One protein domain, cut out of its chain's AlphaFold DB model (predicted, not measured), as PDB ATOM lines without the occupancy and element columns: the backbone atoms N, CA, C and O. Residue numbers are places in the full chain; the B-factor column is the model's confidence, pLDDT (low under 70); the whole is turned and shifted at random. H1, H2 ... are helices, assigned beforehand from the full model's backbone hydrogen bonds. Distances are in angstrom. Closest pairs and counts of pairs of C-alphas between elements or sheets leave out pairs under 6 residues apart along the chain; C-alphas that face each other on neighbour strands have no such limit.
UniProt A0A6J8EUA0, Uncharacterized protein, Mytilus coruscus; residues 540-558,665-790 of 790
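Overview. This is residues 540 to 558 and 665 to 790 of the 790 residues of an uncharacterized protein of Mytilus coruscus (UniProt A0A6J8EUA0). H2 and H3 form a long helical hairpin; H4, H5 and H6 pack crosswise on one side of it, with small H1 near one end. Residues 783 to 790, of which 783 to 788 belong to H6, stick out. The 145 printed residues include six named helices, H1 to H6 in order, and no named strand: all helix, compact, radius of gyration of the C-alphas 15.6 A, spans 45 by 40 by 25 A.

Along the chain. H1 is residues 549 to 555, from C-alpha (87.500, -22.604, 30.135); H2 666 to 682; H3 686 to 711, 37.9 A; H4 722 to 735; H5 738 to 754; H6 763 to 788, 37.3 A, to C-alpha (63.300, -34.395, 25.306).

Arrangement. H1 and H2 only just touch, with 3 pairs of C-alphas within 8 A, closest Glu 554 and Ile 666, 6.1 A. H2 and H3 touch as a hairpin, a shallow tilt of 5 degrees, opposite ways; closest C-alphas Ala 673 and Ala 696, 4.3 A. H3 touches H4 with residues 697 to 704 alone, about perpendicular at 73 degrees; closest C-alphas Asn 701 and Ile 725, 6.1 A. H5 touches H2 with residues 740 to 747 alone; closest C-alphas Leu 744 and Ile 681, 6.3 A. H6 touches H4 with residues 770 to 778 alone; closest C-alphas Ser 774 and Ile 730, 5.2 A. Every O i to N i+4 pair is within hydrogen-bond range in H3, H4, H5 and H6, 11 of 13 in H2 and 1 of 3 in H1, where 1 of 4 O i to N i+3 pairs is.

Size, cuts and confidence. Residues 559 to 664 are not printed; C-alphas 558 and 665 are 6.5 A apart. Of the links printed whole, none is long. Residues 552 to 558, 714 to 718 and 789 to 790 have pLDDT under 70.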
ATOM      1  N   SER A 540      72.814 -26.587  36.402       90.69
ATOM      2  CA  SER A 540      74.203 -26.128  36.462       90.69
ATOM      3  C   SER A 540      74.592 -25.384  35.179       90.69
ATOM      4  O   SER A 540      73.993 -25.604  34.126       90.69
ATOM      5  N   LEU A 541      75.636 -24.547  35.237       89.69
ATOM      6  CA  LEU A 541      76.158 -23.837  34.057       89.69
ATOM      7  C   LEU A 541      76.551 -24.806  32.925       89.69
ATOM      8  O   LEU A 541      76.208 -24.581  31.768       89.69
ATOM      9  N   LEU A 542      77.143 -25.956  33.273       90.00
ATOM     10  CA  LEU A 542      77.470 -27.014  32.311       90.00
ATOM     11  C   LEU A 542      76.222 -27.595  31.626       90.00
ATOM     12  O   LEU A 542      76.237 -27.847  30.424       90.00
ATOM     13  N   GLU A 543      75.115 -27.788  32.353       90.31
ATOM     14  CA  GLU A 543      73.848 -28.227  31.746       90.31
ATOM     15  C   GLU A 543      73.195 -27.141  30.884       90.31
ATOM     16  O   GLU A 543      72.442 -27.465  29.961       90.31
ATOM     17  N   LEU A 544      73.483 -25.867  31.163       90.44
ATOM     18  CA  LEU A 544      73.117 -24.751  30.293       90.44
ATOM     19  C   LEU A 544      74.010 -24.675  29.046       90.44
ATOM     20  O   LEU A 544      73.692 -23.904  28.146       90.44
ATOM     21  N   GLY A 545      75.052 -25.504  28.935       90.69
ATOM     22  CA  GLY A 545      75.991 -25.506  27.810       90.69
ATOM     23  C   GLY A 545      77.011 -24.369  27.860       90.69
ATOM     24  O   GLY A 545      77.502 -23.980  26.813       90.69
ATOM     25  N   ILE A 546      77.269 -23.834  29.054       89.94
ATOM     26  CA  ILE A 546      78.275 -22.804  29.332       89.94
ATOM     27  C   ILE A 546      79.501 -23.555  29.854       89.94
ATOM     28  O   ILE A 546      79.549 -23.940  31.027       89.94
ATOM     29  N   ASP A 547      80.422 -23.892  28.952       88.31
ATOM     30  CA  ASP A 547      81.620 -24.691  29.228       88.31
ATOM     31  C   ASP A 547      82.928 -23.939  28.934       88.31
ATOM     32  O   ASP A 547      83.992 -24.551  28.784       88.31
ATOM     33  N   GLU A 548      82.881 -22.607  28.935       87.75
ATOM     34  CA  GLU A 548      84.033 -21.766  28.653       87.75
ATOM     35  C   GLU A 548      85.150 -22.008  29.684       87.75
ATOM     36  O   GLU A 548      84.942 -21.868  30.897       87.75
ATOM     37  N   PRO A 549      86.384 -22.310  29.236       83.69
ATOM     38  CA  PRO A 549      87.500 -22.604  30.135       83.69
ATOM     39  C   PRO A 549      87.812 -21.469  31.115       83.69
ATOM     40  O   PRO A 549      88.268 -21.709  32.233       83.69
ATOM     41  N   TRP A 550      87.566 -20.222  30.706       82.44
ATOM     42  CA  TRP A 550      87.818 -19.063  31.550       82.44
ATOM     43  C   TRP A 550      86.792 -18.931  32.691       82.44
ATOM     44  O   TRP A 550      87.178 -18.432  33.743       82.44
ATOM     45  N   LEU A 551      85.568 -19.458  32.532       81.06
ATOM     46  CA  LEU A 551      84.519 -19.508  33.562       81.06
ATOM     47  C   LEU A 551      84.657 -20.722  34.496       81.06
ATOM     48  O   LEU A 551      84.461 -20.608  35.704       81.06
ATOM     49  N   ASN A 552      85.003 -21.894  33.956       69.06
ATOM     50  CA  ASN A 552      84.946 -23.163  34.693       69.06
ATOM     51  C   ASN A 552      85.887 -23.251  35.906       69.06
ATOM     52  O   ASN A 552      85.537 -23.879  36.901       69.06
ATOM     53  N   GLU A 553      87.060 -22.623  35.866       64.31
ATOM     54  CA  GLU A 553      88.008 -22.680  36.993       64.31
ATOM     55  C   GLU A 553      87.616 -21.752  38.160       64.31
ATOM     56  O   GLU A 553      87.989 -22.028  39.292       64.31
ATOM     57  N   GLU A 554      86.833 -20.692  37.914       61.59
ATOM     58  CA  GLU A 554      86.417 -19.718  38.945       61.59
ATOM     59  C   GLU A 554      85.000 -19.994  39.498       61.59
ATOM     60  O   GLU A 554      84.689 -19.670  40.649       61.59
ATOM     61  N   CYS A 555      84.125 -20.616  38.697       56.34
ATOM     62  CA  CYS A 555      82.725 -20.888  39.054       56.34
ATOM     63  C   CYS A 555      82.515 -22.170  39.882       56.34
ATOM     64  O   CYS A 555      81.520 -22.270  40.601       56.34
ATOM     65  N   ILE A 556      83.389 -23.177  39.755       53.88
ATOM     66  CA  ILE A 556      83.135 -24.520  40.314       53.88
ATOM     67  C   ILE A 556      83.374 -24.582  41.833       53.88
ATOM     68  O   ILE A 556      82.717 -25.368  42.512       53.88
ATOM     69  N   GLU A 557      84.241 -23.731  42.386       53.75
ATOM     70  CA  GLU A 557      84.523 -23.708  43.832       53.75
ATOM     71  C   GLU A 557      83.637 -22.728  44.619       53.75
ATOM     72  O   GLU A 557      83.573 -22.811  45.843       53.75
ATOM     73  N   SER A 558      82.922 -21.825  43.939       50.06
ATOM     74  CA  SER A 558      82.292 -20.655  44.563       50.06
ATOM     75  C   SER A 558      80.761 -20.657  44.579       50.06
ATOM     76  O   SER A 558      80.185 -19.632  44.934       50.06
ATOM     77  N   THR A 665      85.803 -14.068  43.255       84.44
ATOM     78  CA  THR A 665      84.846 -15.010  42.658       84.44
ATOM     79  C   THR A 665      84.175 -14.390  41.431       84.44
ATOM     80  O   THR A 665      84.024 -13.168  41.347       84.44
ATOM     81  N   ILE A 666      83.680 -15.209  40.495       84.25
ATOM     82  CA  ILE A 666      82.936 -14.706  39.322       84.25
ATOM     83  C   ILE A 666      81.779 -13.777  39.723       84.25
ATOM     84  O   ILE A 666      81.487 -12.790  39.046       84.25
ATOM     85  N   ASN A 667      81.151 -14.064  40.867       86.31
ATOM     86  CA  ASN A 667      80.080 -13.257  41.422       86.31
ATOM     87  C   ASN A 667      80.593 -11.870  41.822       86.31
ATOM     88  O   ASN A 667      80.000 -10.877  41.426       86.31
ATOM     89  N   GLU A 668      81.723 -11.774  42.524       87.19
ATOM     90  CA  GLU A 668      82.355 -10.490  42.870       87.19
ATOM     91  C   GLU A 668      82.826  -9.719  41.631       87.19
ATOM     92  O   GLU A 668      82.756  -8.488  41.584       87.19
ATOM     93  N   VAL A 669      83.280 -10.437  40.602       87.81
ATOM     94  CA  VAL A 669      83.725  -9.847  39.338       87.81
ATOM     95  C   VAL A 669      82.557  -9.210  38.579       87.81
ATOM     96  O   VAL A 669      82.709  -8.088  38.081       87.81
ATOM     97  N   LEU A 670      81.412  -9.899  38.503       92.31
ATOM     98  CA  LEU A 670      80.227  -9.482  37.744       92.31
ATOM     99  C   LEU A 670      79.214  -8.663  38.562       92.31
ATOM    100  O   LEU A 670      78.376  -7.982  37.971       92.31
ATOM    101  N   GLN A 671      79.305  -8.651  39.895       92.44
ATOM    102  CA  GLN A 671      78.404  -7.899  40.777       92.44
ATOM    103  C   GLN A 671      78.237  -6.422  40.375       92.44
ATOM    104  O   GLN A 671      77.102  -5.946  40.418       92.44
ATOM    105  N   PRO A 672      79.287  -5.675  39.961       91.81
ATOM    106  CA  PRO A 672      79.113  -4.296  39.509       91.81
ATOM    107  C   PRO A 672      78.155  -4.172  38.316       91.81
ATOM    108  O   PRO A 672      77.305  -3.291  38.318       91.81
ATOM    109  N   ALA A 673      78.232  -5.087  37.344       94.81
ATOM    110  CA  ALA A 673      77.297  -5.111  36.219       94.81
ATOM    111  C   ALA A 673      75.875  -5.483  36.675       94.81
ATOM    112  O   ALA A 673      74.904  -4.928  36.175       94.81
ATOM    113  N   GLY A 674      75.748  -6.368  37.669       95.38
ATOM    114  CA  GLY A 674      74.461  -6.678  38.301       95.38
ATOM    115  C   GLY A 674      73.799  -5.458  38.944       95.38
ATOM    116  O   GLY A 674      72.603  -5.263  38.761       95.38
ATOM    117  N   LYS A 675      74.568  -4.599  39.627       93.81
ATOM    118  CA  LYS A 675      74.051  -3.349  40.212       93.81
ATOM    119  C   LYS A 675      73.550  -2.363  39.154       93.81
ATOM    120  O   LYS A 675      72.518  -1.741  39.363       93.81
ATOM    121  N   GLU A 676      74.226  -2.256  38.010       94.31
ATOM    122  CA  GLU A 676      73.734  -1.441  36.887       94.31
ATOM    123  C   GLU A 676      72.406  -1.976  36.327       94.31
ATOM    124  O   GLU A 676      71.523  -1.198  35.973       94.31
ATOM    125  N   LEU A 677      72.218  -3.301  36.283       96.94
ATOM    126  CA  LEU A 677      70.933  -3.895  35.893       96.94
ATOM    127  C   LEU A 677      69.835  -3.645  36.939       96.94
ATOM    128  O   LEU A 677      68.682  -3.446  36.567       96.94
ATOM    129  N   GLU A 678      70.174  -3.620  38.229       95.44
ATOM    130  CA  GLU A 678      69.244  -3.210  39.290       95.44
ATOM    131  C   GLU A 678      68.852  -1.733  39.132       95.44
ATOM    132  O   GLU A 678      67.667  -1.406  39.133       95.44
ATOM    133  N   HIS A 679      69.817  -0.855  38.858       93.19
ATOM    134  CA  HIS A 679      69.551   0.560  38.595       93.19
ATOM    135  C   HIS A 679      68.723   0.791  37.317       93.19
ATOM    136  O   HIS A 679      67.857   1.672  37.270       93.19
ATOM    137  N   CYS A 680      68.924  -0.042  36.288       96.38
ATOM    138  CA  CYS A 680      68.089  -0.057  35.088       96.38
ATOM    139  C   CYS A 680      66.616  -0.268  35.448       96.38
ATOM    140  O   CYS A 680      65.744   0.419  34.924       96.38
ATOM    141  N   ILE A 681      66.309  -1.182  36.367       96.62
ATOM    142  CA  ILE A 681      64.931  -1.458  36.785       96.62
ATOM    143  C   ILE A 681      64.311  -0.229  37.471       96.62
ATOM    144  O   ILE A 681      63.201   0.168  37.117       96.62
ATOM    145  N   GLU A 682      65.052   0.414  38.374       94.31
ATOM    146  CA  GLU A 682      64.590   1.559  39.180       94.31
ATOM    147  C   GLU A 682      64.383   2.848  38.370       94.31
ATOM    148  O   GLU A 682      63.572   3.701  38.726       94.31
ATOM    149  N   THR A 683      65.115   3.003  37.272       93.31
ATOM    150  CA  THR A 683      65.088   4.211  36.443       93.31
ATOM    151  C   THR A 683      63.747   4.395  35.725       93.31
ATOM    152  O   THR A 683      63.149   3.427  35.271       93.31
ATOM    153  N   ALA A 684      63.275   5.634  35.544       94.62
ATOM    154  CA  ALA A 684      62.034   5.898  34.808       94.62
ATOM    155  C   ALA A 684      62.222   5.976  33.279       94.62
ATOM    156  O   ALA A 684      61.522   5.293  32.543       94.62
ATOM    157  N   ALA A 685      63.156   6.796  32.788       94.56
ATOM    158  CA  ALA A 685      63.317   7.089  31.359       94.56
ATOM    159  C   ALA A 685      63.871   5.901  30.551       94.56
ATOM    160  O   ALA A 685      64.785   5.215  31.009       94.56
ATOM    161  N   VAL A 686      63.356   5.674  29.337       95.19
ATOM    162  CA  VAL A 686      63.755   4.543  28.480       95.19
ATOM    163  C   VAL A 686      65.211   4.671  28.032       95.19
ATOM    164  O   VAL A 686      65.950   3.689  28.107       95.19
ATOM    165  N   VAL A 687      65.671   5.865  27.652       93.44
ATOM    166  CA  VAL A 687      67.072   6.067  27.251       93.44
ATOM    167  C   VAL A 687      68.022   5.852  28.428       93.44
ATOM    168  O   VAL A 687      69.044   5.189  28.276       93.44
ATOM    169  N   GLU A 688      67.678   6.311  29.632       91.38
ATOM    170  CA  GLU A 688      68.527   6.061  30.807       91.38
ATOM    171  C   GLU A 688      68.566   4.569  31.182       91.38
ATOM    172  O   GLU A 688      69.623   4.054  31.545       91.38
ATOM    173  N   LYS A 689      67.463   3.828  31.012       95.56
ATOM    174  CA  LYS A 689      67.470   2.361  31.141       95.56
ATOM    175  C   LYS A 689      68.434   1.709  30.141       95.56
ATOM    176  O   LYS A 689      69.228   0.847  30.523       95.56
ATOM    177  N   LEU A 690      68.419   2.145  28.878       95.12
ATOM    178  CA  LEU A 690      69.362   1.676  27.853       95.12
ATOM    179  C   LEU A 690      70.820   2.002  28.216       95.12
ATOM    180  O   LEU A 690      71.705   1.164  28.017       95.12
ATOM    181  N   LYS A 691      71.079   3.173  28.812       91.06
ATOM    182  CA  LYS A 691      72.405   3.548  29.329       91.06
ATOM    183  C   LYS A 691      72.858   2.631  30.457       91.06
ATOM    184  O   LYS A 691      73.962   2.098  30.379       91.06
ATOM    185  N   CYS A 692      72.000   2.357  31.441       93.25
ATOM    186  CA  CYS A 692      72.289   1.392  32.509       93.25
ATOM    187  C   CYS A 692      72.690   0.024  31.933       93.25
ATOM    188  O   CYS A 692      73.690  -0.570  32.331       93.25
ATOM    189  N   MET A 693      71.952  -0.462  30.929       95.31
ATOM    190  CA  MET A 693      72.281  -1.718  30.252       95.31
ATOM    191  C   MET A 693      73.607  -1.661  29.494       95.31
ATOM    192  O   MET A 693      74.393  -2.607  29.538       95.31
ATOM    193  N   THR A 694      73.884  -0.548  28.827       94.94
ATOM    194  CA  THR A 694      75.139  -0.352  28.093       94.94
ATOM    195  C   THR A 694      76.329  -0.318  29.050       94.94
ATOM    196  O   THR A 694      77.341  -0.976  28.796       94.94
ATOM    197  N   ARG A 695      76.197   0.358  30.198       92.38
ATOM    198  CA  ARG A 695      77.193   0.347  31.279       92.38
ATOM    199  C   ARG A 695      77.405  -1.063  31.821       92.38
ATOM    200  O   ARG A 695      78.552  -1.506  31.906       92.38
ATOM    201  N   ALA A 696      76.332  -1.810  32.090       95.44
ATOM    202  CA  ALA A 696      76.420  -3.211  32.501       95.44
ATOM    203  C   ALA A 696      77.184  -4.060  31.467       95.44
ATOM    204  O   ALA A 696      78.115  -4.780  31.824       95.44
ATOM    205  N   TYR A 697      76.856  -3.922  30.180       95.31
ATOM    206  CA  TYR A 697      77.523  -4.616  29.077       95.31
ATOM    207  C   TYR A 697      79.021  -4.279  28.995       95.31
ATOM    208  O   TYR A 697      79.867  -5.175  28.936       95.31
ATOM    209  N   ARG A 698      79.384  -2.991  29.066       92.81
ATOM    210  CA  ARG A 698      80.789  -2.545  29.070       92.81
ATOM    211  C   ARG A 698      81.543  -3.052  30.298       92.81
ATOM    212  O   ARG A 698      82.706  -3.440  30.178       92.81
ATOM    213  N   LEU A 699      80.905  -3.082  31.470       92.31
ATOM    214  CA  LEU A 699      81.490  -3.646  32.685       92.31
ATOM    215  C   LEU A 699      81.768  -5.140  32.521       92.31
ATOM    216  O   LEU A 699      82.881  -5.564  32.826       92.31
ATOM    217  N   VAL A 700      80.816  -5.912  31.989       93.62
ATOM    218  CA  VAL A 700      81.031  -7.329  31.661       93.62
ATOM    219  C   VAL A 700      82.234  -7.467  30.728       93.62
ATOM    220  O   VAL A 700      83.183  -8.166  31.074       93.62
ATOM    221  N   ASN A 701      82.269  -6.721  29.621       93.12
ATOM    222  CA  ASN A 701      83.373  -6.773  28.662       93.12
ATOM    223  C   ASN A 701      84.738  -6.460  29.311       93.12
ATOM    224  O   ASN A 701      85.684  -7.245  29.212       93.12
ATOM    225  N   ARG A 702      84.843  -5.354  30.067       90.44
ATOM    226  CA  ARG A 702      86.074  -4.957  30.778       90.44
ATOM    227  C   ARG A 702      86.527  -6.026  31.775       90.44
ATOM    228  O   ARG A 702      87.725  -6.260  31.935       90.44
ATOM    229  N   LYS A 703      85.589  -6.656  32.485       89.81
ATOM    230  CA  LYS A 703      85.891  -7.683  33.488       89.81
ATOM    231  C   LYS A 703      86.337  -8.990  32.841       89.81
ATOM    232  O   LYS A 703      87.373  -9.511  33.245       89.81
ATOM    233  N   VAL A 704      85.642  -9.453  31.805       89.06
ATOM    234  CA  VAL A 704      86.034 -10.638  31.026       89.06
ATOM    235  C   VAL A 704      87.406 -10.425  30.382       89.06
ATOM    236  O   VAL A 704      88.277 -11.281  30.515       89.06
ATOM    237  N   THR A 705      87.660  -9.243  29.807       88.88
ATOM    238  CA  THR A 705      88.972  -8.882  29.243       88.88
ATOM    239  C   THR A 705      90.078  -9.006  30.294       88.88
ATOM    240  O   THR A 705      91.111  -9.622  30.044       88.88
ATOM    241  N   LYS A 706      89.853  -8.475  31.507       87.38
ATOM    242  CA  LYS A 706      90.811  -8.571  32.622       87.38
ATOM    243  C   LYS A 706      91.034 -10.007  33.099       87.38
ATOM    244  O   LYS A 706      92.157 -10.349  33.464       87.38
ATOM    245  N   LEU A 707      89.994 -10.839  33.127       85.62
ATOM    246  CA  LEU A 707      90.127 -12.255  33.483       85.62
ATOM    247  C   LEU A 707      90.947 -13.011  32.431       85.62
ATOM    248  O   LEU A 707      91.876 -13.744  32.775       85.62
ATOM    249  N   LYS A 708      90.669 -12.780  31.143       85.38
ATOM    250  CA  LYS A 708      91.400 -13.412  30.038       85.38
ATOM    251  C   LYS A 708      92.859 -12.968  29.975       85.38
ATOM    252  O   LYS A 708      93.739 -13.823  29.867       85.38
ATOM    253  N   SER A 709      93.138 -11.671  30.104       85.00
ATOM    254  CA  SER A 709      94.510 -11.146  30.049       85.00
ATOM    255  C   SER A 709      95.378 -11.645  31.204       85.00
ATOM    256  O   SER A 709      96.563 -11.903  31.011       85.00
ATOM    257  N   ARG A 710      94.796 -11.889  32.386       83.06
ATOM    258  CA  ARG A 710      95.500 -12.541  33.504       83.06
ATOM    259  C   ARG A 710      95.905 -13.977  33.185       83.06
ATOM    260  O   ARG A 710      97.005 -14.386  33.549       83.06
ATOM    261  N   LYS A 711      95.033 -14.742  32.519       79.50
ATOM    262  CA  LYS A 711      95.308 -16.145  32.167       79.50
ATOM    263  C   LYS A 711      96.261 -16.271  30.975       79.50
ATOM    264  O   LYS A 711      97.046 -17.215  30.928       79.50
ATOM    265  N   ARG A 712      96.198 -15.345  30.010       78.81
ATOM    266  CA  ARG A 712      97.019 -15.351  28.785       78.81
ATOM    267  C   ARG A 712      97.456 -13.926  28.401       78.81
ATOM    268  O   ARG A 712      96.875 -13.336  27.495       78.81
ATOM    269  N   PRO A 713      98.502 -13.371  29.041       72.62
ATOM    270  CA  PRO A 713      98.909 -11.973  28.855       72.62
ATOM    271  C   PRO A 713      99.554 -11.643  27.494       72.62
ATOM    272  O   PRO A 713      99.947 -10.505  27.280       72.62
ATOM    273  N   SER A 714      99.720 -12.612  26.586       67.44
ATOM    274  CA  SER A 714     100.516 -12.441  25.355       67.44
ATOM    275  C   SER A 714      99.933 -13.103  24.099       67.44
ATOM    276  O   SER A 714     100.635 -13.225  23.098       67.44
ATOM    277  N   SER A 715      98.659 -13.513  24.103       69.88
ATOM    278  CA  SER A 715      97.999 -14.029  22.895       69.88
ATOM    279  C   SER A 715      96.922 -13.074  22.375       69.88
ATOM    280  O   SER A 715      96.199 -12.446  23.146       69.88
ATOM    281  N   ILE A 716      96.778 -13.012  21.045       67.69
ATOM    282  CA  ILE A 716      95.644 -12.371  20.343       67.69
ATOM    283  C   ILE A 716      94.299 -12.941  20.843       67.69
ATOM    284  O   ILE A 716      93.283 -12.257  20.838       67.69
ATOM    285  N   GLU A 717      94.308 -14.164  21.389       65.94
ATOM    286  CA  GLU A 717      93.163 -14.784  22.074       65.94
ATOM    287  C   GLU A 717      92.719 -14.051  23.355       65.94
ATOM    288  O   GLU A 717      91.722 -14.446  23.957       65.94
ATOM    289  N   SER A 718      93.439 -13.018  23.810       68.44
ATOM    290  CA  SER A 718      93.025 -12.174  24.938       68.44
ATOM    291  C   SER A 718      91.897 -11.200  24.581       68.44
ATOM    292  O   SER A 718      91.194 -10.755  25.490       68.44
ATOM    293  N   MET A 719      91.668 -10.922  23.289       80.44
ATOM    294  CA  MET A 719      90.519 -10.128  22.851       80.44
ATOM    295  C   MET A 719      89.218 -10.867  23.169       80.44
ATOM    296  O   MET A 719      89.106 -12.079  22.965       80.44
ATOM    297  N   VAL A 720      88.246 -10.138  23.709       85.81
ATOM    298  CA  VAL A 720      86.929 -10.682  24.038       85.81
ATOM    299  C   VAL A 720      86.054 -10.653  22.791       85.81
ATOM    300  O   VAL A 720      85.927  -9.604  22.161       85.81
ATOM    301  N   CYS A 721      85.452 -11.785  22.427       89.81
ATOM    302  CA  CYS A 721      84.466 -11.832  21.343       89.81
ATOM    303  C   CYS A 721      83.028 -11.709  21.873       89.81
ATOM    304  O   CYS A 721      82.767 -11.858  23.069       89.81
ATOM    305  N   CYS A 722      82.070 -11.452  20.977       89.88
ATOM    306  CA  CYS A 722      80.655 -11.329  21.340       89.88
ATOM    307  C   CYS A 722      80.107 -12.586  22.029       89.88
ATOM    308  O   CYS A 722      79.357 -12.454  22.991       89.88
ATOM    309  N   ASP A 723      80.525 -13.781  21.600       91.88
ATOM    310  CA  ASP A 723      80.080 -15.045  22.201       91.88
ATOM    311  C   ASP A 723      80.480 -15.137  23.682       91.88
ATOM    312  O   ASP A 723      79.688 -15.546  24.525       91.88
ATOM    313  N   GLU A 724      81.682 -14.675  24.032       93.06
ATOM    314  CA  GLU A 724      82.157 -14.674  25.419       93.06
ATOM    315  C   GLU A 724      81.399 -13.671  26.286       93.06
ATOM    316  O   GLU A 724      81.108 -13.957  27.449       93.06
ATOM    317  N   ILE A 725      81.050 -12.507  25.729       94.69
ATOM    318  CA  ILE A 725      80.221 -11.520  26.432       94.69
ATOM    319  C   ILE A 725      78.810 -12.072  26.617       94.69
ATOM    320  O   ILE A 725      78.240 -11.903  27.695       94.69
ATOM    321  N   LEU A 726      78.258 -12.765  25.620       95.62
ATOM    322  CA  LEU A 726      76.949 -13.402  25.711       95.62
ATOM    323  C   LEU A 726      76.937 -14.459  26.821       95.62
ATOM    324  O   LEU A 726      76.083 -14.399  27.703       95.62
ATOM    325  N   SER A 727      77.925 -15.354  26.863       94.75
ATOM    326  CA  SER A 727      78.058 -16.355  27.930       94.75
ATOM    327  C   SER A 727      78.226 -15.720  29.309       94.75
ATOM    328  O   SER A 727      77.535 -16.101  30.256       94.75
ATOM    329  N   ALA A 728      79.068 -14.689  29.426       94.88
ATOM    330  CA  ALA A 728      79.210 -13.911  30.655       94.88
ATOM    331  C   ALA A 728      77.888 -13.246  31.079       94.88
ATOM    332  O   ALA A 728      77.569 -13.191  32.267       94.88
ATOM    333  N   SER A 729      77.106 -12.768  30.111       96.50
ATOM    334  CA  SER A 729      75.800 -12.146  30.345       96.50
ATOM    335  C   SER A 729      74.777 -13.174  30.814       96.50
ATOM    336  O   SER A 729      74.044 -12.907  31.763       96.50
ATOM    337  N   ILE A 730      74.774 -14.379  30.239       96.25
ATOM    338  CA  ILE A 730      73.935 -15.486  30.709       96.25
ATOM    339  C   ILE A 730      74.300 -15.847  32.153       96.25
ATOM    340  O   ILE A 730      73.407 -15.954  32.993       96.25
ATOM    341  N   VAL A 731      75.594 -15.971  32.474       95.00
ATOM    342  CA  VAL A 731      76.050 -16.207  33.855       95.00
ATOM    343  C   VAL A 731      75.566 -15.089  34.776       95.00
ATOM    344  O   VAL A 731      74.976 -15.383  35.814       95.00
ATOM    345  N   LEU A 732      75.726 -13.821  34.388       95.81
ATOM    346  CA  LEU A 732      75.232 -12.678  35.158       95.81
ATOM    347  C   LEU A 732      73.728 -12.791  35.455       95.81
ATOM    348  O   LEU A 732      73.326 -12.594  36.601       95.81
ATOM    349  N   LEU A 733      72.904 -13.182  34.476       95.69
ATOM    350  CA  LEU A 733      71.467 -13.389  34.684       95.69
ATOM    351  C   LEU A 733      71.170 -14.480  35.727       95.69
ATOM    352  O   LEU A 733      70.232 -14.329  36.508       95.69
ATOM    353  N   THR A 734      71.977 -15.546  35.797       94.25
ATOM    354  CA  THR A 734      71.806 -16.600  36.822       94.25
ATOM    355  C   THR A 734      72.141 -16.137  38.242       94.25
ATOM    356  O   THR A 734      71.677 -16.738  39.211       94.25
ATOM    357  N   LEU A 735      72.919 -15.059  38.383       93.19
ATOM    358  CA  LEU A 735      73.303 -14.490  39.678       93.19
ATOM    359  C   LEU A 735      72.243 -13.526  40.238       93.19
ATOM    360  O   LEU A 735      72.260 -13.215  41.436       93.19
ATOM    361  N   LEU A 736      71.303 -13.073  39.401       95.06
ATOM    362  CA  LEU A 736      70.241 -12.159  39.808       95.06
ATOM    363  C   LEU A 736      69.267 -12.816  40.797       95.06
ATOM    364  O   LEU A 736      68.953 -14.011  40.754       95.06
ATOM    365  N   ARG A 737      68.737 -11.998  41.709       95.94
ATOM    366  CA  ARG A 737      67.626 -12.403  42.581       95.94
ATOM    367  C   ARG A 737      66.367 -12.611  41.740       95.94
ATOM    368  O   ARG A 737      66.175 -11.900  40.760       95.94
ATOM    369  N   LYS A 738      65.484 -13.523  42.171       95.75
ATOM    370  CA  LYS A 738      64.219 -13.848  41.483       95.75
ATOM    371  C   LYS A 738      63.450 -12.607  41.033       95.75
ATOM    372  O   LYS A 738      63.084 -12.502  39.870       95.75
ATOM    373  N   GLU A 739      63.248 -11.665  41.950       96.62
ATOM    374  CA  GLU A 739      62.489 -10.448  41.670       96.62
ATOM    375  C   GLU A 739      63.164  -9.585  40.595       96.62
ATOM    376  O   GLU A 739      62.533  -9.240  39.599       96.62
ATOM    377  N   ASN A 740      64.469  -9.336  40.730       96.56
ATOM    378  CA  ASN A 740      65.238  -8.539  39.770       96.56
ATOM    379  C   ASN A 740      65.308  -9.228  38.400       96.56
ATOM    380  O   ASN A 740      65.221  -8.560  37.379       96.56
ATOM    381  N   PHE A 741      65.404 -10.559  38.358       97.44
ATOM    382  CA  PHE A 741      65.377 -11.333  37.115       97.44
ATOM    383  C   PHE A 741      64.044 -11.171  36.367       97.44
ATOM    384  O   PHE A 741      64.035 -10.925  35.161       97.44
ATOM    385  N   ILE A 742      62.917 -11.271  37.082       96.62
ATOM    386  CA  ILE A 742      61.571 -11.123  36.505       96.62
ATOM    387  C   ILE A 742      61.334  -9.690  36.029       96.62
ATOM    388  O   ILE A 742      60.856  -9.477  34.910       96.62
ATOM    389  N   GLN A 743      61.678  -8.707  36.863       97.12
ATOM    390  CA  GLN A 743      61.538  -7.298  36.511       97.12
ATOM    391  C   GLN A 743      62.428  -6.950  35.319       97.12
ATOM    392  O   GLN A 743      61.930  -6.370  34.358       97.12
ATOM    393  N   LEU A 744      63.695  -7.381  35.307       97.75
ATOM    394  CA  LEU A 744      64.600  -7.148  34.183       97.75
ATOM    395  C   LEU A 744      64.043  -7.725  32.880       97.75
ATOM    396  O   LEU A 744      64.006  -7.014  31.883       97.75
ATOM    397  N   TYR A 745      63.552  -8.968  32.880       96.94
ATOM    398  CA  TYR A 745      62.947  -9.560  31.681       96.94
ATOM    399  C   TYR A 745      61.757  -8.741  31.162       96.94
ATOM    400  O   TYR A 745      61.611  -8.520  29.958       96.94
ATOM    401  N   SER A 746      60.924  -8.245  32.074       96.25
ATOM    402  CA  SER A 746      59.773  -7.400  31.742       96.25
ATOM    403  C   SER A 746      60.221  -6.054  31.162       96.25
ATOM    404  O   SER A 746      59.698  -5.614  30.138       96.25
ATOM    405  N   HIS A 747      61.244  -5.438  31.761       97.06
ATOM    406  CA  HIS A 747      61.847  -4.203  31.272       97.06
ATOM    407  C   HIS A 747      62.532  -4.380  29.914       97.06
ATOM    408  O   HIS A 747      62.411  -3.491  29.085       97.06
ATOM    409  N   LEU A 748      63.182  -5.510  29.624       96.56
ATOM    410  CA  LEU A 748      63.775  -5.760  28.302       96.56
ATOM    411  C   LEU A 748      62.726  -5.746  27.189       96.56
ATOM    412  O   LEU A 748      62.948  -5.127  26.153       96.56
ATOM    413  N   ASN A 749      61.577  -6.386  27.412       95.38
ATOM    414  CA  ASN A 749      60.481  -6.365  26.443       95.38
ATOM    415  C   ASN A 749      59.911  -4.946  26.281       95.38
ATOM    416  O   ASN A 749      59.682  -4.510  25.159       95.38
ATOM    417  N   LEU A 750      59.779  -4.196  27.382       96.81
ATOM    418  CA  LEU A 750      59.398  -2.780  27.347       96.81
ATOM    419  C   LEU A 750      60.384  -1.942  26.527       96.81
ATOM    420  O   LEU A 750      59.962  -1.116  25.723       96.81
ATOM    421  N   LEU A 751      61.689  -2.153  26.705       97.12
ATOM    422  CA  LEU A 751      62.726  -1.426  25.973       97.12
ATOM    423  C   LEU A 751      62.718  -1.770  24.486       97.12
ATOM    424  O   LEU A 751      62.803  -0.861  23.673       97.12
ATOM    425  N   ILE A 752      62.546  -3.039  24.114       94.81
ATOM    426  CA  ILE A 752      62.401  -3.444  22.705       94.81
ATOM    427  C   ILE A 752      61.200  -2.752  22.057       94.81
ATOM    428  O   ILE A 752      61.255  -2.357  20.893       94.81
ATOM    429  N   ASP A 753      60.115  -2.588  22.811       94.94
ATOM    430  CA  ASP A 753      58.902  -1.962  22.311       94.94
ATOM    431  C   ASP A 753      58.990  -0.435  22.223       94.94
ATOM    432  O   ASP A 753      58.397   0.148  21.317       94.94
ATOM    433  N   LEU A 754      59.713   0.218  23.131       96.12
ATOM    434  CA  LEU A 754      59.728   1.680  23.252       96.12
ATOM    435  C   LEU A 754      61.038   2.338  22.813       96.12
ATOM    436  O   LEU A 754      61.120   3.567  22.825       96.12
ATOM    437  N   MET A 755      62.054   1.560  22.427       93.75
ATOM    438  CA  MET A 755      63.317   2.098  21.933       93.75
ATOM    439  C   MET A 755      63.061   2.965  20.691       93.75
ATOM    440  O   MET A 755      62.456   2.496  19.721       93.75
ATOM    441  N   PRO A 756      63.520   4.227  20.687       91.06
ATOM    442  CA  PRO A 756      63.353   5.090  19.532       91.06
ATOM    443  C   PRO A 756      64.152   4.565  18.337       91.06
ATOM    444  O   PRO A 756      65.279   4.090  18.473       91.06
ATOM    445  N   SER A 757      63.594   4.724  17.138       90.81
ATOM    446  CA  SER A 757      64.190   4.219  15.893       90.81
ATOM    447  C   SER A 757      65.557   4.824  15.564       90.81
ATOM    448  O   SER A 757      66.357   4.192  14.883       90.81
ATOM    449  N   PHE A 758      65.862   6.027  16.057       89.44
ATOM    450  CA  PHE A 758      67.175   6.646  15.859       89.44
ATOM    451  C   PHE A 758      68.285   6.036  16.729       89.44
ATOM    452  O   PHE A 758      69.453   6.337  16.500       89.44
ATOM    453  N   LEU A 759      67.944   5.193  17.711       89.31
ATOM    454  CA  LEU A 759      68.916   4.406  18.479       89.31
ATOM    455  C   LEU A 759      69.139   3.006  17.894       89.31
ATOM    456  O   LEU A 759      70.028   2.294  18.365       89.31
ATOM    457  N   THR A 760      68.387   2.603  16.869       91.19
ATOM    458  CA  THR A 760      68.614   1.335  16.168       91.19
ATOM    459  C   THR A 760      70.007   1.315  15.536       91.19
ATOM    460  O   THR A 760      70.429   2.279  14.899       91.19
ATOM    461  N   GLY A 761      70.741   0.219  15.730       88.81
ATOM    462  CA  GLY A 761      72.131   0.067  15.290       88.81
ATOM    463  C   GLY A 761      73.171   0.767  16.172       88.81
ATOM    464  O   GLY A 761      74.363   0.687  15.881       88.81
ATOM    465  N   SER A 762      72.757   1.438  17.251       90.12
ATOM    466  CA  SER A 762      73.686   2.019  18.226       90.12
ATOM    467  C   SER A 762      74.267   0.961  19.176       90.12
ATOM    468  O   SER A 762      73.829  -0.191  19.227       90.12
ATOM    469  N   VAL A 763      75.231   1.369  20.008       90.06
ATOM    470  CA  VAL A 763      75.748   0.524  21.099       90.06
ATOM    471  C   VAL A 763      74.652   0.135  22.100       90.06
ATOM    472  O   VAL A 763      74.699  -0.956  22.669       90.06
ATOM    473  N   HIS A 764      73.637   0.986  22.270       93.50
ATOM    474  CA  HIS A 764      72.495   0.709  23.135       93.50
ATOM    475  C   HIS A 764      71.672  -0.460  22.596       93.50
ATOM    476  O   HIS A 764      71.396  -1.393  23.347       93.50
ATOM    477  N   ASP A 765      71.382  -0.464  21.294       94.31
ATOM    478  CA  ASP A 765      70.687  -1.558  20.608       94.31
ATOM    479  C   ASP A 765      71.492  -2.867  20.671       94.31
ATOM    480  O   ASP A 765      70.966  -3.920  21.035       94.31
ATOM    481  N   CYS A 766      72.810  -2.795  20.453       94.62
ATOM    482  CA  CYS A 766      73.701  -3.945  20.622       94.62
ATOM    483  C   CYS A 766      73.643  -4.515  22.051       94.62
ATOM    484  O   CYS A 766      73.543  -5.732  22.237       94.62
ATOM    485  N   SER A 767      73.688  -3.652  23.073       95.62
ATOM    486  CA  SER A 767      73.627  -4.080  24.475       95.62
ATOM    487  C   SER A 767      72.264  -4.691  24.827       95.62
ATOM    488  O   SER A 767      72.211  -5.756  25.449       95.62
ATOM    489  N   LEU A 768      71.169  -4.075  24.364       96.50
ATOM    490  CA  LEU A 768      69.802  -4.559  24.538       96.50
ATOM    491  C   LEU A 768      69.629  -5.938  23.902       96.50
ATOM    492  O   LEU A 768      69.172  -6.873  24.561       96.50
ATOM    493  N   THR A 769      70.079  -6.078  22.656       96.19
ATOM    494  CA  THR A 769      70.043  -7.330  21.900       96.19
ATOM    495  C   THR A 769      70.846  -8.426  22.592       96.19
ATOM    496  O   THR A 769      70.372  -9.558  22.674       96.19
ATOM    497  N   ASN A 770      72.018  -8.122  23.157       96.81
ATOM    498  CA  ASN A 770      72.831  -9.108  23.869       96.81
ATOM    499  C   ASN A 770      72.132  -9.646  25.133       96.81
ATOM    500  O   ASN A 770      72.057 -10.861  25.346       96.81
ATOM    501  N   PHE A 771      71.567  -8.764  25.966       97.38
ATOM    502  CA  PHE A 771      70.819  -9.195  27.152       97.38
ATOM    503  C   PHE A 771      69.519  -9.920  26.789       97.38
ATOM    504  O   PHE A 771      69.206 -10.944  27.397       97.38
ATOM    505  N   TYR A 772      68.791  -9.459  25.769       95.81
ATOM    506  CA  TYR A 772      67.601 -10.158  25.286       95.81
ATOM    507  C   TYR A 772      67.938 -11.551  24.738       95.81
ATOM    508  O   TYR A 772      67.295 -12.533  25.107       95.81
ATOM    509  N   SER A 773      69.008 -11.666  23.945       95.44
ATOM    510  CA  SER A 773      69.507 -12.944  23.419       95.44
ATOM    511  C   SER A 773      69.926 -13.896  24.536       95.44
ATOM    512  O   SER A 773      69.687 -15.098  24.442       95.44
ATOM    513  N   SER A 774      70.475 -13.367  25.636       96.50
ATOM    514  CA  SER A 774      70.798 -14.157  26.830       96.50
ATOM    515  C   SER A 774      69.540 -14.793  27.439       96.50
ATOM    516  O   SER A 774      69.539 -15.983  27.752       96.50
ATOM    517  N   PHE A 775      68.437 -14.047  27.562       95.12
ATOM    518  CA  PHE A 775      67.154 -14.598  28.016       95.12
ATOM    519  C   PHE A 775      66.549 -15.585  27.015       95.12
ATOM    520  O   PHE A 775      66.064 -16.643  27.421       95.12
ATOM    521  N   GLN A 776      66.600 -15.261  25.722       93.94
ATOM    522  CA  GLN A 776      66.081 -16.120  24.660       93.94
ATOM    523  C   GLN A 776      66.806 -17.471  24.635       93.94
ATOM    524  O   GLN A 776      66.159 -18.515  24.594       93.94
ATOM    525  N   TYR A 777      68.133 -17.466  24.780       95.56
ATOM    526  CA  TYR A 777      68.933 -18.681  24.910       95.56
ATOM    527  C   TYR A 777      68.457 -19.558  26.076       95.56
ATOM    528  O   TYR A 777      68.231 -20.761  25.917       95.56
ATOM    529  N   LEU A 778      68.260 -18.958  27.255       93.31
ATOM    530  CA  LEU A 778      67.775 -19.674  28.435       93.31
ATOM    531  C   LEU A 778      66.365 -20.243  28.209       93.31
ATOM    532  O   LEU A 778      66.081 -21.379  28.604       93.31
ATOM    533  N   PHE A 779      65.489 -19.482  27.551       92.06
ATOM    534  CA  PHE A 779      64.139 -19.915  27.204       92.06
ATOM    535  C   PHE A 779      64.156 -21.109  26.238       92.06
ATOM    536  O   PHE A 779      63.496 -22.121  26.492       92.06
ATOM    537  N   ASP A 780      64.967 -21.053  25.183       91.00
ATOM    538  CA  ASP A 780      65.092 -22.132  24.201       91.00
ATOM    539  C   ASP A 780      65.664 -23.411  24.822       91.00
ATOM    540  O   ASP A 780      65.218 -24.523  24.506       91.00
ATOM    541  N   LYS A 781      66.594 -23.280  25.778       91.94
ATOM    542  CA  LYS A 781      67.080 -24.410  26.582       91.94
ATOM    543  C   LYS A 781      65.976 -25.022  27.437       91.94
ATOM    544  O   LYS A 781      65.825 -26.246  27.429       91.94
ATOM    545  N   MET A 782      65.178 -24.202  28.120       91.50
ATOM    546  CA  MET A 782      64.036 -24.671  28.907       91.50
ATOM    547  C   MET A 782      63.039 -25.450  28.033       91.50
ATOM    548  O   MET A 782      62.621 -26.555  28.392       91.50
ATOM    549  N   VAL A 783      62.691 -24.919  26.856       87.38
ATOM    550  CA  VAL A 783      61.772 -25.573  25.912       87.38
ATOM    551  C   VAL A 783      62.359 -26.879  25.370       87.38
ATOM    552  O   VAL A 783      61.657 -27.890  25.315       87.38
ATOM    553  N   SER A 784      63.644 -26.892  25.011       87.75
ATOM    554  CA  SER A 784      64.319 -28.074  24.462       87.75
ATOM    555  C   SER A 784      64.372 -29.232  25.463       87.75
ATOM    556  O   SER A 784      64.060 -30.369  25.109       87.75
ATOM    557  N   VAL A 785      64.679 -28.957  26.735       84.88
ATOM    558  CA  VAL A 785      64.696 -29.979  27.801       84.88
ATOM    559  C   VAL A 785      63.298 -30.557  28.049       84.88
ATOM    560  O   VAL A 785      63.151 -31.768  28.244       84.88
ATOM    561  N   ASN A 786      62.261 -29.719  27.972       75.56
ATOM    562  CA  ASN A 786      60.872 -30.157  28.113       75.56
ATOM    563  C   ASN A 786      60.394 -31.013  26.929       75.56
ATOM    564  O   ASN A 786      59.516 -31.852  27.114       75.56
ATOM    565  N   ARG A 787      60.963 -30.827  25.730       77.44
ATOM    566  CA  ARG A 787      60.675 -31.668  24.558       77.44
ATOM    567  C   ARG A 787      61.355 -33.030  24.622       77.44
ATOM    568  O   ARG A 787      60.761 -33.990  24.171       77.44
ATOM    569  N   VAL A 788      62.569 -33.117  25.170       75.62
ATOM    570  CA  VAL A 788      63.300 -34.395  25.306       75.62
ATOM    571  C   VAL A 788      62.739 -35.257  26.445       75.62
ATOM    572  O   VAL A 788      62.866 -36.475  26.415       75.62
ATOM    573  N   SER A 789      62.123 -34.634  27.455       61.03
ATOM    574  CA  SER A 789      61.499 -35.338  28.587       61.03
ATOM    575  C   SER A 789      60.089 -35.880  28.297       61.03
ATOM    576  O   SER A 789      59.564 -36.630  29.118       61.03
ATOM    577  N   ARG A 790      59.465 -35.464  27.187       47.84
ATOM    578  CA  ARG A 790      58.167 -35.959  26.700       47.84
ATOM    579  C   ARG A 790      58.398 -36.994  25.613       47.84
ATOM    580  O   ARG A 790      57.615 -37.965  25.587       47.84
TER     581      ARG A 790